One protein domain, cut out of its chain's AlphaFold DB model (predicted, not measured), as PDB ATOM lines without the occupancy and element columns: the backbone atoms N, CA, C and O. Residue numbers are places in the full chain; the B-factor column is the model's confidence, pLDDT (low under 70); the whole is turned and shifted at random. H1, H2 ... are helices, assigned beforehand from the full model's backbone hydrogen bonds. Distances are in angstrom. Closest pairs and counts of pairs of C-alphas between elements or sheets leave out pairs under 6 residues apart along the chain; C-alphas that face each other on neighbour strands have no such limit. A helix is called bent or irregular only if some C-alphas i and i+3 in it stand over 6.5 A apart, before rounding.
ATOM      1  N   ASN A 249      16.823 -18.134 -50.404       85.38
ATOM      2  CA  ASN A 249      17.365 -18.307 -49.065       85.38
ATOM      3  C   ASN A 249      16.869 -19.578 -48.354       85.38
ATOM      4  O   ASN A 249      17.638 -20.159 -47.591       85.38
ATOM      5  N   LYS A 250      15.634 -20.054 -48.601       85.38
ATOM      6  CA  LYS A 250      15.182 -21.370 -48.100       85.38
ATOM      7  C   LYS A 250      16.033 -22.497 -48.710       85.38
ATOM      8  O   LYS A 250      16.419 -23.406 -47.982       85.38
ATOM      9  N   ARG A 251      16.381 -22.417 -50.005       84.75
ATOM     10  CA  ARG A 251      17.284 -23.391 -50.663       84.75
ATOM     11  C   ARG A 251      18.700 -23.321 -50.088       84.75
ATOM     12  O   ARG A 251      19.213 -24.322 -49.600       84.75
ATOM     13  N   ARG A 252      19.281 -22.123 -50.005       84.00
ATOM     14  CA  ARG A 252      20.605 -21.915 -49.391       84.00
ATOM     15  C   ARG A 252      20.668 -22.369 -47.939       84.00
ATOM     16  O   ARG A 252      21.682 -22.889 -47.502       84.00
ATOM     17  N   TYR A 253      19.586 -22.218 -47.180       88.12
ATOM     18  CA  TYR A 253      19.524 -22.739 -45.817       88.12
ATOM     19  C   TYR A 253      19.687 -24.266 -45.772       88.12
ATOM     20  O   TYR A 253      20.419 -24.775 -44.925       88.12
ATOM     21  N   THR A 254      19.071 -24.999 -46.705       85.12
ATOM     22  CA  THR A 254      19.272 -26.455 -46.802       85.12
ATOM     23  C   THR A 254      20.706 -26.829 -47.185       85.12
ATOM     24  O   THR A 254      21.244 -27.784 -46.630       85.12
ATOM     25  N   GLU A 255      21.361 -26.036 -48.039       85.62
ATOM     26  CA  GLU A 255      22.783 -26.202 -48.390       85.62
ATOM     27  C   GLU A 255      23.716 -25.899 -47.208       85.62
ATOM     28  O   GLU A 255      24.709 -26.592 -47.001       85.62
ATOM     29  N   ILE A 256      23.392 -24.894 -46.388       86.25
ATOM     30  CA  ILE A 256      24.135 -24.589 -45.156       86.25
ATOM     31  C   ILE A 256      24.017 -25.755 -44.171       86.25
ATOM     32  O   ILE A 256      25.016 -26.137 -43.563       86.25
ATOM     33  N   LEU A 257      22.825 -26.343 -44.026       85.31
ATOM     34  CA  LEU A 257      22.622 -27.514 -43.170       85.31
ATOM     35  C   LEU A 257      23.450 -28.712 -43.648       85.31
ATOM     36  O   LEU A 257      24.160 -29.308 -42.840       85.31
ATOM     37  N   SER A 258      23.409 -29.045 -44.940       82.19
ATOM     38  CA  SER A 258      24.194 -30.164 -45.481       82.19
ATOM     39  C   SER A 258      25.703 -29.910 -45.387       82.19
ATOM     40  O   SER A 258      26.458 -30.789 -44.971       82.19
ATOM     41  N   SER A 259      26.147 -28.687 -45.683       83.44
ATOM     42  CA  SER A 259      27.547 -28.276 -45.547       83.44
ATOM     43  C   SER A 259      28.018 -28.338 -44.097       83.44
ATOM     44  O   SER A 259      29.146 -28.749 -43.836       83.44
ATOM     45  N   PHE A 260      27.154 -27.983 -43.142       83.38
ATOM     46  CA  PHE A 260      27.451 -28.108 -41.720       83.38
ATOM     47  C   PHE A 260      27.600 -29.567 -41.295       83.38
ATOM     48  O   PHE A 260      28.537 -29.885 -40.568       83.38
ATOM     49  N   GLU A 261      26.734 -30.470 -41.764       79.19
ATOM     50  CA  GLU A 261      26.876 -31.910 -41.504       79.19
ATOM     51  C   GLU A 261      28.195 -32.463 -42.058       79.19
ATOM     52  O   GLU A 261      28.956 -33.102 -41.327       79.19
ATOM     53  N   ASN A 262      28.528 -32.140 -43.309       79.25
ATOM     54  CA  ASN A 262      29.789 -32.552 -43.931       79.25
ATOM     55  C   ASN A 262      31.006 -31.977 -43.202       79.25
ATOM     56  O   ASN A 262      31.998 -32.672 -42.975       79.25
ATOM     57  N   TRP A 263      30.927 -30.709 -42.802       80.62
ATOM     58  CA  TRP A 263      31.970 -30.067 -42.021       80.62
ATOM     59  C   TRP A 263      32.140 -30.725 -40.648       80.62
ATOM     60  O   TRP A 263      33.277 -30.985 -40.260       80.62
ATOM     61  N   LYS A 264      31.048 -31.067 -39.944       76.06
ATOM     62  CA  LYS A 264      31.104 -31.818 -38.678       76.06
ATOM     63  C   LYS A 264      31.814 -33.154 -38.861       76.06
ATOM     64  O   LYS A 264      32.705 -33.458 -38.077       76.06
ATOM     65  N   ILE A 265      31.462 -33.921 -39.898       72.50
ATOM     66  CA  ILE A 265      32.117 -35.200 -40.211       72.50
ATOM     67  C   ILE A 265      33.611 -34.979 -40.436       72.50
ATOM     68  O   ILE A 265      34.426 -35.579 -39.741       72.50
ATOM     69  N   LYS A 266      33.980 -34.081 -41.355       74.88
ATOM     70  CA  LYS A 266      35.382 -33.809 -41.688       74.88
ATOM     71  C   LYS A 266      36.182 -33.374 -40.464       74.88
ATOM     72  O   LYS A 266      37.240 -33.934 -40.214       74.88
ATOM     73  N   HIS A 267      35.660 -32.425 -39.692       73.94
ATOM     74  CA  HIS A 267      36.304 -31.918 -38.485       73.94
ATOM     75  C   HIS A 267      36.458 -33.011 -37.421       73.94
ATOM     76  O   HIS A 267      37.516 -33.140 -36.811       73.94
ATOM     77  N   CYS A 268      35.431 -33.838 -37.208       71.81
ATOM     78  CA  CYS A 268      35.535 -34.999 -36.330       71.81
ATOM     79  C   CYS A 268      36.623 -35.968 -36.807       71.81
ATOM     80  O   CYS A 268      37.428 -36.407 -36.002       71.81
ATOM     81  N   LEU A 269      36.713 -36.265 -38.103       70.94
ATOM     82  CA  LEU A 269      37.732 -37.180 -38.627       70.94
ATOM     83  C   LEU A 269      39.157 -36.617 -38.537       70.94
ATOM     84  O   LEU A 269      40.095 -37.378 -38.316       70.94
ATOM     85  N   THR A 270      39.338 -35.305 -38.702       72.94
ATOM     86  CA  THR A 270      40.674 -34.692 -38.732       72.94
ATOM     87  C   THR A 270      41.179 -34.259 -37.367       72.94
ATOM     88  O   THR A 270      42.357 -34.438 -37.072       72.94
ATOM     89  N   ASP A 271      40.320 -33.661 -36.542       74.19
ATOM     90  CA  ASP A 271      40.753 -33.000 -35.312       74.19
ATOM     91  C   ASP A 271      40.576 -33.889 -34.081       74.19
ATOM     92  O   ASP A 271      41.382 -33.804 -33.158       74.19
ATOM     93  N   TYR A 272      39.592 -34.796 -34.065       73.38
ATOM     94  CA  TYR A 272      39.381 -35.685 -32.917       73.38
ATOM     95  C   TYR A 272      40.592 -36.582 -32.593       73.38
ATOM     96  O   TYR A 272      40.945 -36.633 -31.415       73.38
ATOM     97  N   PRO A 273      41.291 -37.221 -33.559       74.88
ATOM     98  CA  PRO A 273      42.483 -38.016 -33.243       74.88
ATOM     99  C   PRO A 273      43.573 -37.191 -32.549       74.88
ATOM    100  O   PRO A 273      44.188 -37.647 -31.588       74.88
ATOM    101  N   ILE A 274      43.771 -35.947 -32.997       76.19
ATOM    102  CA  ILE A 274      44.776 -35.028 -32.452       76.19
ATOM    103  C   ILE A 274      44.387 -34.599 -31.036       76.19
ATOM    104  O   ILE A 274      45.215 -34.613 -30.130       76.19
ATOM    105  N   ILE A 275      43.116 -34.253 -30.829       75.31
ATOM    106  CA  ILE A 275      42.587 -33.830 -29.528       75.31
ATOM    107  C   ILE A 275      42.665 -34.970 -28.518       75.31
ATOM    108  O   ILE A 275      43.102 -34.762 -27.391       75.31
ATOM    109  N   HIS A 276      42.282 -36.175 -28.933       75.06
ATOM    110  CA  HIS A 276      42.334 -37.361 -28.093       75.06
ATOM    111  C   HIS A 276      43.780 -37.712 -27.713       75.06
ATOM    112  O   HIS A 276      44.080 -37.906 -26.536       75.06
ATOM    113  N   ARG A 277      44.702 -37.696 -28.688       79.50
ATOM    114  CA  ARG A 277      46.143 -37.876 -28.459       79.50
ATOM    115  C   ARG A 277      46.701 -36.838 -27.487       79.50
ATOM    116  O   ARG A 277      47.333 -37.208 -26.504       79.50
ATOM    117  N   ASN A 278      46.455 -35.552 -27.733       82.44
ATOM    118  CA  ASN A 278      46.935 -34.480 -26.862       82.44
ATOM    119  C   ASN A 278      46.372 -34.611 -25.448       82.44
ATOM    120  O   ASN A 278      47.121 -34.445 -24.494       82.44
ATOM    121  N   ALA A 279      45.097 -34.973 -25.299       80.12
ATOM    122  CA  ALA A 279      44.497 -35.173 -23.988       80.12
ATOM    123  C   ALA A 279      45.185 -36.298 -23.197       80.12
ATOM    124  O   ALA A 279      45.424 -36.138 -22.003       80.12
ATOM    125  N   ILE A 280      45.565 -37.402 -23.851       81.00
ATOM    126  CA  ILE A 280      46.338 -38.486 -23.218       81.00
ATOM    127  C   ILE A 280      47.696 -37.967 -22.731       81.00
ATOM    128  O   ILE A 280      48.061 -38.179 -21.571       81.00
ATOM    129  N   LEU A 281      48.424 -37.251 -23.595       84.44
ATOM    130  CA  LEU A 281      49.731 -36.678 -23.263       84.44
ATOM    131  C   LEU A 281      49.622 -35.671 -22.106       84.44
ATOM    132  O   LEU A 281      50.374 -35.752 -21.137       84.44
ATOM    133  N   GLU A 282      48.657 -34.753 -22.174       85.06
ATOM    134  CA  GLU A 282      48.410 -33.728 -21.158       85.06
ATOM    135  C   GLU A 282      47.971 -34.325 -19.823       85.06
ATOM    136  O   GLU A 282      48.461 -33.894 -18.781       85.06
ATOM    137  N   MET A 283      47.114 -35.350 -19.819       81.50
ATOM    138  CA  MET A 283      46.727 -36.039 -18.584       81.50
ATOM    139  C   MET A 283      47.916 -36.738 -17.928       81.50
ATOM    140  O   MET A 283      48.046 -36.708 -16.702       81.50
ATOM    141  N   ARG A 284      48.812 -37.330 -18.724       83.06
ATOM    142  CA  ARG A 284      50.024 -37.978 -18.209       83.06
ATOM    143  C   ARG A 284      51.002 -36.948 -17.643       83.06
ATOM    144  O   ARG A 284      51.456 -37.097 -16.511       83.06
ATOM    145  N   MET A 285      51.223 -35.841 -18.354       84.81
ATOM    146  CA  MET A 285      52.008 -34.702 -17.863       84.81
ATOM    147  C   MET A 285      51.427 -34.090 -16.579       84.81
ATOM    148  O   MET A 285      52.174 -33.799 -15.643       84.81
ATOM    149  N   ALA A 286      50.104 -33.917 -16.511       83.62
ATOM    150  CA  ALA A 286      49.411 -33.396 -15.336       83.62
ATOM    151  C   ALA A 286      49.570 -34.333 -14.134       83.62
ATOM    152  O   ALA A 286      49.878 -33.865 -13.039       83.62
ATOM    153  N   LYS A 287      49.459 -35.654 -14.341       85.00
ATOM    154  CA  LYS A 287      49.684 -36.666 -13.300       85.00
ATOM    155  C   LYS A 287      51.095 -36.574 -12.714       85.00
ATOM    156  O   LYS A 287      51.232 -36.554 -11.495       85.00
ATOM    157  N   MET A 288      52.124 -36.453 -13.555       84.25
ATOM    158  CA  MET A 288      53.516 -36.337 -13.090       84.25
ATOM    159  C   MET A 288      53.775 -35.060 -12.282       84.25
ATOM    160  O   MET A 288      54.658 -35.039 -11.431       84.25
ATOM    161  N   ARG A 289      52.993 -34.000 -12.517       85.88
ATOM    162  CA  ARG A 289      53.088 -32.724 -11.790       85.88
ATOM    163  C   ARG A 289      52.056 -32.558 -10.670       85.88
ATOM    164  O   ARG A 289      52.001 -31.487 -10.070       85.88
ATOM    165  N   GLY A 290      51.212 -33.560 -10.409       82.75
ATOM    166  CA  GLY A 290      50.121 -33.458  -9.433       82.75
ATOM    167  C   GLY A 290      49.075 -32.382  -9.767       82.75
ATOM    168  O   GLY A 290      48.482 -31.795  -8.866       82.75
ATOM    169  N   GLN A 291      48.873 -32.078 -11.051       86.00
ATOM    170  CA  GLN A 291      47.934 -31.060 -11.530       86.00
ATOM    171  C   GLN A 291      46.548 -31.656 -11.823       86.00
ATOM    172  O   GLN A 291      46.417 -32.843 -12.121       86.00
ATOM    173  N   SER A 292      45.501 -30.822 -11.764       82.69
ATOM    174  CA  SER A 292      44.133 -31.248 -12.098       82.69
ATOM    175  C   SER A 292      43.987 -31.551 -13.592       82.69
ATOM    176  O   SER A 292      44.464 -30.804 -14.446       82.69
ATOM    177  N   THR A 293      43.253 -32.624 -13.896       81.25
ATOM    178  CA  THR A 293      42.871 -33.037 -15.254       81.25
ATOM    179  C   THR A 293      41.428 -32.664 -15.613       81.25
ATOM    180  O   THR A 293      40.938 -33.047 -16.673       81.25
ATOM    181  N   ASP A 294      40.716 -31.919 -14.758       80.31
ATOM    182  CA  ASP A 294      39.270 -31.684 -14.900       80.31
ATOM    183  C   ASP A 294      38.904 -30.951 -16.191       80.31
ATOM    184  O   ASP A 294      37.884 -31.245 -16.817       80.31
ATOM    185  N   GLN A 295      39.727 -29.982 -16.599       76.88
ATOM    186  CA  GLN A 295      39.487 -29.221 -17.822       76.88
ATOM    187  C   GLN A 295      39.661 -30.101 -19.066       76.88
ATOM    188  O   GLN A 295      38.812 -30.064 -19.955       76.88
ATOM    189  N   ILE A 296      40.686 -30.959 -19.072       76.19
ATOM    190  CA  ILE A 296      40.956 -31.910 -20.157       76.19
ATOM    191  C   ILE A 296      39.776 -32.879 -20.307       76.19
ATOM    192  O   ILE A 296      39.261 -33.077 -21.407       76.19
ATOM    193  N   MET A 297      39.271 -33.420 -19.191       76.38
ATOM    194  CA  MET A 297      38.104 -34.310 -19.203       76.38
ATOM    195  C   MET A 297      36.830 -33.610 -19.692       76.38
ATOM    196  O   MET A 297      36.066 -34.189 -20.464       76.38
ATOM    197  N   LYS A 298      36.593 -32.354 -19.284       77.75
ATOM    198  CA  LYS A 298      35.442 -31.567 -19.761       77.75
ATOM    199  C   LYS A 298      35.488 -31.340 -21.268       77.75
ATOM    200  O   LYS A 298      34.442 -31.392 -21.918       77.75
ATOM    201  N   ASP A 299      36.666 -31.072 -21.818       71.62
ATOM    202  CA  ASP A 299      36.822 -30.837 -23.251       71.62
ATOM    203  C   ASP A 299      36.674 -32.142 -24.048       71.62
ATOM    204  O   ASP A 299      35.952 -32.158 -25.049       71.62
ATOM    205  N   LEU A 300      37.207 -33.264 -23.548       72.88
ATOM    206  CA  LEU A 300      36.972 -34.594 -24.127       72.88
ATOM    207  C   LEU A 300      35.486 -34.982 -24.149       72.88
ATOM    208  O   LEU A 300      34.990 -35.421 -25.187       72.88
ATOM    209  N   GLU A 301      34.744 -34.783 -23.054       72.62
ATOM    210  CA  GLU A 301      33.316 -35.140 -22.997       72.62
ATOM    211  C   GLU A 301      32.484 -34.318 -23.996       72.62
ATOM    212  O   GLU A 301      31.564 -34.833 -24.641       72.62
ATOM    213  N   ARG A 302      32.835 -33.042 -24.199       69.75
ATOM    214  CA  ARG A 302      32.197 -32.198 -25.222       69.75
ATOM    215  C   ARG A 302      32.433 -32.739 -26.628       69.75
ATOM    216  O   ARG A 302      31.485 -32.811 -27.412       69.75
ATOM    217  N   TYR A 303      33.663 -33.147 -26.943       68.62
ATOM    218  CA  TYR A 303      33.980 -33.766 -28.232       68.62
ATOM    219  C   TYR A 303      33.291 -35.112 -28.418       68.62
ATOM    220  O   TYR A 303      32.751 -35.375 -29.490       68.62
ATOM    221  N   LYS A 304      33.214 -35.931 -27.370       68.19
ATOM    222  CA  LYS A 304      32.456 -37.185 -27.389       68.19
ATOM    223  C   LYS A 304      30.982 -36.937 -27.699       68.19
ATOM    224  O   LYS A 304      30.402 -37.613 -28.547       68.19
ATOM    225  N   SER A 305      30.368 -35.941 -27.058       69.75
ATOM    226  CA  SER A 305      28.980 -35.583 -27.351       69.75
ATOM    227  C   SER A 305      28.787 -35.148 -28.802       69.75
ATOM    228  O   SER A 305      27.756 -35.470 -29.386       69.75
ATOM    229  N   LEU A 306      29.747 -34.434 -29.391       66.56
ATOM    230  CA  LEU A 306      29.709 -34.092 -30.811       66.56
ATOM    231  C   LEU A 306      29.826 -35.342 -31.688       66.56
ATOM    232  O   LEU A 306      29.008 -35.521 -32.587       66.56
ATOM    233  N   MET A 307      30.794 -36.216 -31.410       65.38
ATOM    234  CA  MET A 307      30.998 -37.473 -32.136       65.38
ATOM    235  C   MET A 307      29.731 -38.331 -32.144       65.38
ATOM    236  O   MET A 307      29.382 -38.866 -33.185       65.38
ATOM    237  N   ARG A 308      28.969 -38.376 -31.040       65.56
ATOM    238  CA  ARG A 308      27.663 -39.068 -30.980       65.56
ATOM    239  C   ARG A 308      26.632 -38.518 -31.973       65.56
ATOM    240  O   ARG A 308      25.741 -39.251 -32.388       65.56
ATOM    241  N   THR A 309      26.716 -37.236 -32.332       65.00
ATOM    242  CA  THR A 309      25.815 -36.628 -33.330       65.00
ATOM    243  C   THR A 309      26.248 -36.897 -34.768       65.00
ATOM    244  O   THR A 309      25.466 -36.669 -35.688       65.00
ATOM    245  N   VAL A 310      27.478 -37.368 -34.972       63.47
ATOM    246  CA  VAL A 310      28.050 -37.643 -36.286       63.47
ATOM    247  C   VAL A 310      28.018 -39.150 -36.521       63.47
ATOM    248  O   VAL A 310      28.521 -39.931 -35.720       63.47
ATOM    249  N   LYS A 311      27.436 -39.587 -37.641       61.19
ATOM    250  CA  LYS A 311      27.498 -40.998 -38.040       61.19
ATOM    251  C   LYS A 311      28.900 -41.302 -38.555       61.19
ATOM    252  O   LYS A 311      29.212 -41.003 -39.703       61.19
ATOM    253  N   ILE A 312      29.744 -41.855 -37.695       62.09
ATOM    254  CA  ILE A 312      31.100 -42.276 -38.047       62.09
ATOM    255  C   ILE A 312      31.096 -43.786 -38.250       62.09
ATOM    256  O   ILE A 312      30.431 -44.518 -37.515       62.09
ATOM    257  N   GLY A 313      31.800 -44.242 -39.285       56.50
ATOM    258  CA  GLY A 313      31.911 -45.660 -39.601       56.50
ATOM    259  C   GLY A 313      32.554 -46.449 -38.460       56.50
ATOM    260  O   GLY A 313      33.387 -45.933 -37.704       56.50
ATOM    261  N   HIS A 314      32.181 -47.723 -38.352       55.56
ATOM    262  CA  HIS A 314      32.770 -48.631 -37.370       55.56
ATOM    263  C   HIS A 314      34.295 -48.694 -37.524       55.56
ATOM    264  O   HIS A 314      35.008 -48.573 -36.534       55.56
ATOM    265  N   GLU A 315      34.785 -48.786 -38.759       57.41
ATOM    266  CA  GLU A 315      36.209 -48.872 -39.102       57.41
ATOM    267  C   GLU A 315      37.008 -47.679 -38.573       57.41
ATOM    268  O   GLU A 315      38.046 -47.859 -37.943       57.41
ATOM    269  N   THR A 316      36.501 -46.458 -38.753       59.59
ATOM    270  CA  THR A 316      37.151 -45.242 -38.246       59.59
ATOM    271  C   THR A 316      37.217 -45.241 -36.722       59.59
ATOM    272  O   THR A 316      38.229 -44.859 -36.135       59.59
ATOM    273  N   THR A 317      36.140 -45.680 -36.071       62.97
ATOM    274  CA  THR A 317      36.092 -45.777 -34.609       62.97
ATOM    275  C   THR A 317      37.116 -46.797 -34.114       62.97
ATOM    276  O   THR A 317      37.883 -46.501 -33.201       62.97
ATOM    277  N   THR A 318      37.196 -47.961 -34.763       59.69
ATOM    278  CA  THR A 318      38.177 -49.007 -34.455       59.69
ATOM    279  C   THR A 318      39.608 -48.520 -34.668       59.69
ATOM    280  O   THR A 318      40.443 -48.701 -33.787       59.69
ATOM    281  N   ALA A 319      39.897 -47.849 -35.784       61.34
ATOM    282  CA  ALA A 319      41.225 -47.310 -36.071       61.34
ATOM    283  C   ALA A 319      41.686 -46.316 -34.995       61.34
ATOM    284  O   ALA A 319      42.836 -46.348 -34.563       61.34
ATOM    285  N   LEU A 320      40.775 -45.470 -34.509       66.00
ATOM    286  CA  LEU A 320      41.082 -44.513 -33.453       66.00
ATOM    287  C   LEU A 320      41.325 -45.178 -32.093       66.00
ATOM    288  O   LEU A 320      42.211 -44.749 -31.348       66.00
ATOM    289  N   LEU A 321      40.566 -46.229 -31.773       65.56
ATOM    290  CA  LEU A 321      40.804 -47.042 -30.579       65.56
ATOM    291  C   LEU A 321      42.169 -47.728 -30.651       65.56
ATOM    292  O   LEU A 321      42.938 -47.644 -29.699       65.56
ATOM    293  N   MET A 322      42.505 -48.332 -31.792       65.50
ATOM    294  CA  MET A 322      43.804 -48.976 -31.995       65.50
ATOM    295  C   MET A 322      44.953 -47.974 -31.865       65.50
ATOM    296  O   MET A 322      45.886 -48.225 -31.111       65.50
ATOM    297  N   ALA A 323      44.851 -46.801 -32.500       65.56
ATOM    298  CA  ALA A 323      45.855 -45.743 -32.376       65.56
ATOM    299  C   ALA A 323      46.023 -45.261 -30.923       65.56
ATOM    300  O   ALA A 323      47.135 -44.983 -30.479       65.56
ATOM    301  N   THR A 324      44.925 -45.199 -30.164       68.56
ATOM    302  CA  THR A 324      44.942 -44.851 -28.737       68.56
ATOM    303  C   THR A 324      45.677 -45.904 -27.909       68.56
ATOM    304  O   THR A 324      46.516 -45.552 -27.083       68.56
ATOM    305  N   VAL A 325      45.376 -47.187 -28.126       69.06
ATOM    306  CA  VAL A 325      46.020 -48.299 -27.412       69.06
ATOM    307  C   VAL A 325      47.509 -48.353 -27.742       69.06
ATOM    308  O   VAL A 325      48.322 -48.416 -26.823       69.06
ATOM    309  N   SER A 326      47.873 -48.250 -29.022       70.62
ATOM    310  CA  SER A 326      49.273 -48.218 -29.458       70.62
ATOM    311  C   SER A 326      50.040 -47.061 -28.823       70.62
ATOM    312  O   SER A 326      51.088 -47.289 -28.228       70.62
ATOM    313  N   LEU A 327      49.480 -45.844 -28.840       76.31
ATOM    314  CA  LEU A 327      50.093 -44.696 -28.173       76.31
ATOM    315  C   LEU A 327      50.303 -44.964 -26.679       76.31
ATOM    316  O   LEU A 327      51.359 -44.654 -26.142       76.31
ATOM    317  N   GLN A 328      49.310 -45.536 -25.997       75.62
ATOM    318  CA  GLN A 328      49.418 -45.811 -24.569       75.62
ATOM    319  C   GLN A 328      50.531 -46.825 -24.269       75.62
ATOM    320  O   GLN A 328      51.312 -46.594 -23.348       75.62
ATOM    321  N   MET A 329      50.640 -47.893 -25.066       74.19
ATOM    322  CA  MET A 329      51.707 -48.893 -24.944       74.19
ATOM    323  C   MET A 329      53.093 -48.282 -25.170       74.19
ATOM    324  O   MET A 329      54.008 -48.535 -24.386       74.19
ATOM    325  N   ASP A 330      53.237 -47.430 -26.187       77.94
ATOM    326  CA  ASP A 330      54.495 -46.736 -26.471       77.94
ATOM    327  C   ASP A 330      54.889 -45.804 -25.319       77.94
ATOM    328  O   ASP A 330      56.049 -45.762 -24.907       77.94
ATOM    329  N   LEU A 331      53.921 -45.075 -24.754       81.62
ATOM    330  CA  LEU A 331      54.154 -44.217 -23.595       81.62
ATOM    331  C   LEU A 331      54.535 -45.023 -22.349       81.62
ATOM    332  O   LEU A 331      55.424 -44.595 -21.622       81.62
ATOM    333  N   ASP A 332      53.903 -46.174 -22.109       79.56
ATOM    334  CA  ASP A 332      54.229 -47.062 -20.986       79.56
ATOM    335  C   ASP A 332      55.648 -47.639 -21.112       79.56
ATOM    336  O   ASP A 332      56.352 -47.787 -20.111       79.56
ATOM    337  N   ALA A 333      56.081 -47.959 -22.335       81.81
ATOM    338  CA  ALA A 333      57.444 -48.401 -22.608       81.81
ATOM    339  C   ALA A 333      58.451 -47.263 -22.378       81.81
ATOM    340  O   ALA A 333      59.433 -47.448 -21.659       81.81
ATOM    341  N   LYS A 334      58.176 -46.067 -22.914       80.94
ATOM    342  CA  LYS A 334      59.054 -44.896 -22.764       80.94
ATOM    343  C   LYS A 334      59.122 -44.359 -21.334       80.94
ATOM    344  O   LYS A 334      60.176 -43.876 -20.937       80.94
ATOM    345  N   GLU A 335      58.057 -44.484 -20.546       84.25
ATOM    346  CA  GLU A 335      58.062 -44.107 -19.125       84.25
ATOM    347  C   GLU A 335      59.018 -44.978 -18.297       84.25
ATOM    348  O   GLU A 335      59.567 -44.511 -17.306       84.25
ATOM    349  N   LYS A 336      59.242 -46.235 -18.703       85.00
ATOM    350  CA  LYS A 336      60.209 -47.135 -18.049       85.00
ATOM    351  C   LYS A 336      61.650 -46.899 -18.504       85.00
ATOM    352  O   LYS A 336      62.573 -47.292 -17.801       85.00
ATOM    353  N   GLU A 337      61.828 -46.328 -19.692       86.31
ATOM    354  CA  GLU A 337      63.132 -46.104 -20.326       86.31
ATOM    355  C   GLU A 337      63.767 -44.774 -19.900       86.31
ATOM    356  O   GLU A 337      64.985 -44.694 -19.765       86.31
ATOM    357  N   TYR A 338      62.956 -43.734 -19.689       85.19
ATOM    358  CA  TYR A 338      63.435 -42.379 -19.423       85.19
ATOM    359  C   TYR A 338      63.286 -41.954 -17.963       85.19
ATOM    360  O   TYR A 338      62.300 -42.271 -17.299       85.19
ATOM    361  N   ASP A 339      64.212 -41.107 -17.510       89.31
ATOM    362  CA  ASP A 339      64.038 -40.352 -16.270       89.31
ATOM    363  C   ASP A 339      62.777 -39.465 -16.333       89.31
ATOM    364  O   ASP A 339      62.448 -38.934 -17.403       89.31
ATOM    365  N   PRO A 340      62.086 -39.211 -15.203       85.88
ATOM    366  CA  PRO A 340      60.807 -38.491 -15.187       85.88
ATOM    367  C   PRO A 340      60.819 -37.112 -15.871       85.88
ATOM    368  O   PRO A 340      59.845 -36.731 -16.521       85.88
ATOM    369  N   GLU A 341      61.915 -36.356 -15.758       88.06
ATOM    370  CA  GLU A 341      62.048 -35.043 -16.408       88.06
ATOM    371  C   GLU A 341      62.261 -35.155 -17.923       88.06
ATOM    372  O   GLU A 341      61.687 -34.381 -18.697       88.06
ATOM    373  N   VAL A 342      63.038 -36.147 -18.362       87.75
ATOM    374  CA  VAL A 342      63.267 -36.437 -19.784       87.75
ATOM    375  C   VAL A 342      61.972 -36.932 -20.423       87.75
ATOM    376  O   VAL A 342      61.582 -36.448 -21.486       87.75
ATOM    377  N   PHE A 343      61.243 -37.808 -19.728       87.81
ATOM    378  CA  PHE A 343      59.934 -38.279 -20.156       87.81
ATOM    379  C   PHE A 343      58.913 -37.135 -20.245       87.81
ATOM    380  O   PHE A 343      58.183 -37.038 -21.230       87.81
ATOM    381  N   TYR A 344      58.901 -36.203 -19.285       88.19
ATOM    382  CA  TYR A 344      58.051 -35.008 -19.359       88.19
ATOM    383  C   TYR A 344      58.335 -34.176 -20.615       88.19
ATOM    384  O   TYR A 344      57.409 -33.771 -21.323       88.19
ATOM    385  N   ASN A 345      59.611 -33.927 -20.911       87.25
ATOM    386  CA  ASN A 345      60.000 -33.164 -22.093       87.25
ATOM    387  C   ASN A 345      59.646 -33.907 -23.386       87.25
ATOM    388  O   ASN A 345      59.129 -33.283 -24.312       87.25
ATOM    389  N   TYR A 346      59.818 -35.230 -23.421       86.00
ATOM    390  CA  TYR A 346      59.376 -36.078 -24.526       86.00
ATOM    391  C   TYR A 346      57.865 -35.939 -24.784       86.00
ATOM    392  O   TYR A 346      57.459 -35.611 -25.902       86.00
ATOM    393  N   LEU A 347      57.025 -36.068 -23.749       85.44
ATOM    394  CA  LEU A 347      55.571 -35.877 -23.859       85.44
ATOM    395  C   LEU A 347      55.211 -34.486 -24.400       85.44
ATOM    396  O   LEU A 347      54.361 -34.357 -25.281       85.44
ATOM    397  N   ASN A 348      55.888 -33.446 -23.910       84.56
ATOM    398  CA  ASN A 348      55.664 -32.072 -24.345       84.56
ATOM    399  C   ASN A 348      56.050 -31.869 -25.823       84.56
ATOM    400  O   ASN A 348      55.322 -31.203 -26.558       84.56
ATOM    401  N   THR A 349      57.144 -32.482 -26.294       84.31
ATOM    402  CA  THR A 349      57.538 -32.436 -27.718       84.31
ATOM    403  C   THR A 349      56.580 -33.196 -28.635       84.31
ATOM    404  O   THR A 349      56.387 -32.789 -29.778       84.31
ATOM    405  N   MET A 350      55.943 -34.254 -28.127       80.19
ATOM    406  CA  MET A 350      54.943 -35.046 -28.850       80.19
ATOM    407  C   MET A 350      53.570 -34.363 -28.925       80.19
ATOM    408  O   MET A 350      52.744 -34.752 -29.753       80.19
ATOM    409  N   SER A 351      53.309 -33.367 -28.072       77.94
ATOM    410  CA  SER A 351      52.040 -32.639 -28.069       77.94
ATOM    411  C   SER A 351      51.929 -31.721 -29.291       77.94
ATOM    412  O   SER A 351      52.754 -30.831 -29.521       77.94
ATOM    413  N   GLU A 352      50.888 -31.912 -30.106       71.25
ATOM    414  CA  GLU A 352      50.647 -31.020 -31.238       71.25
ATOM    415  C   GLU A 352      50.036 -29.710 -30.730       71.25
ATOM    416  O   GLU A 352      48.871 -29.667 -30.331       71.25
ATOM    417  N   LYS A 353      50.782 -28.602 -30.811       62.94
ATOM    418  CA  LYS A 353      50.243 -27.254 -30.561       62.94
ATOM    419  C   LYS A 353      49.341 -26.812 -31.714       62.94
ATOM    420  O   LYS A 353      49.707 -25.944 -32.505       62.94
ATOM    421  N   ARG A 354      48.150 -27.395 -31.831       54.03
ATOM    422  CA  ARG A 354      47.085 -26.821 -32.657       54.03
ATOM    423  C   ARG A 354      46.260 -25.865 -31.818       54.03
ATOM    424  O   ARG A 354      45.737 -26.231 -30.769       54.03
ATOM    425  N   THR A 355      46.069 -24.655 -32.335       49.69
ATOM    426  CA  THR A 355      44.960 -23.799 -31.921       49.69
ATOM    427  C   THR A 355      43.684 -24.501 -32.366       49.69
ATOM    428  O   THR A 355      43.224 -24.317 -33.492       49.69
ATOM    429  N   ILE A 356      43.152 -25.376 -31.515       52.81
ATOM    430  CA  ILE A 356      41.843 -25.979 -31.731       52.81
ATOM    431  C   ILE A 356      40.879 -24.798 -31.783       52.81
ATOM    432  O   ILE A 356      40.672 -24.108 -30.780       52.81
ATOM    433  N   MET A 357      40.352 -24.488 -32.972       46.47
ATOM    434  CA  MET A 357      39.291 -23.494 -33.070       46.47
ATOM    435  C   MET A 357      38.197 -23.936 -32.096       46.47
ATOM    436  O   MET A 357      37.852 -25.116 -32.123       46.47
ATOM    437  N   PRO A 358      37.657 -23.048 -31.239       52.97
ATOM    438  CA  PRO A 358      36.594 -23.400 -30.305       52.97
ATOM    439  C   PRO A 358      35.314 -23.723 -31.088       52.97
ATOM    440  O   PRO A 358      34.401 -22.908 -31.240       52.97
ATOM    441  N   PHE A 359      35.294 -24.937 -31.627       50.69
ATOM    442  CA  PHE A 359      34.339 -25.523 -32.553       50.69
ATOM    443  C   PHE A 359      32.934 -25.516 -31.956       50.69
ATOM    444  O   PHE A 359      31.957 -25.203 -32.633       50.69
ATOM    445  N   TRP A 360      32.849 -25.744 -30.643       53.94
ATOM    446  CA  TRP A 360      31.621 -25.752 -29.843       53.94
ATOM    447  C   TRP A 360      30.846 -24.433 -29.861       53.94
ATOM    448  O   TRP A 360      29.713 -24.370 -29.385       53.94
ATOM    449  N   THR A 361      31.438 -23.364 -30.388       57.72
ATOM    450  CA  THR A 361      30.747 -22.086 -30.503       57.72
ATOM    451  C   THR A 361      29.961 -21.928 -31.796       57.72
ATOM    452  O   THR A 361      29.052 -21.096 -31.816       57.72
ATOM    453  N   ARG A 362      30.258 -22.716 -32.844       70.69
ATOM    454  CA  ARG A 362      29.578 -22.569 -34.131       70.69
ATOM    455  C   ARG A 362      28.250 -23.310 -34.171       70.69
ATOM    456  O   ARG A 362      28.186 -24.509 -33.923       70.69
TER     457      ARG A 362
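What this domain is: This is residues 249 to 362 of the 457 residues of an uncharacterized protein of Caenorhabditis nigoni (UniProt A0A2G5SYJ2). A long bent helix, H1, makes the longest axis; H2, H3 and H4 pack round its second arm, H1b, and residues 249 to 259 stick out at one end. The printed part has 114 residues, with four named helices, H1 to H4, and no named strand: all helix. It is loose, radius of gyration of the C-alphas 17.2 A, spanning 61 by 28 by 20 A.

How they stand to each other: H1, residues 249 to 288, was assigned as one helix by its hydrogen bonds but is bent, C-alphas 270 and 273 being 6.7 A apart; arms H1a, 249 to 270, and H1b, 273 to 288, stand at a steep tilt of 48 degrees. H2, residues 294 to 309, touches H1b with residues 296 to 300 alone, the closest C-alphas being Ala 279 and Ile 296, 6.2 A; they form a helical hairpin. H1b, H3, residues 314 to 337, and H4, residues 340 to 350, form a bundle, helices side by side. H1b's residues 273 to 277 alone touch H3, the same way at 29 degrees, closest C-alphas Pro 273 and Leu 320, 6.6 A. H1b's residues 281 to 288 alone touch H4, opposite ways at 17 degrees, closest C-alphas Leu 281 and Leu 347, 5.9 A. Every O i to N i+4 pair is within hydrogen-bond range in H1a, H1b and H4; H2 has 11 of 12, H3 19 of 20.

Where its parts are: H1a, 30.3 A long, begins at C-alpha 249 (17.365, -18.307, -49.065); H1b measures 23.0 A, H2 23.3 A, H3 34.9 A. H4, 15.3 A, ends at C-alpha 350 (54.943, -35.046, -28.850).

The domain as a whole: The printed part has no cut, and its three links between helices are tight. Residues 351 to 362 hold no named element. Residues 302 to 325 and 353 to 361 have pLDDT under 70.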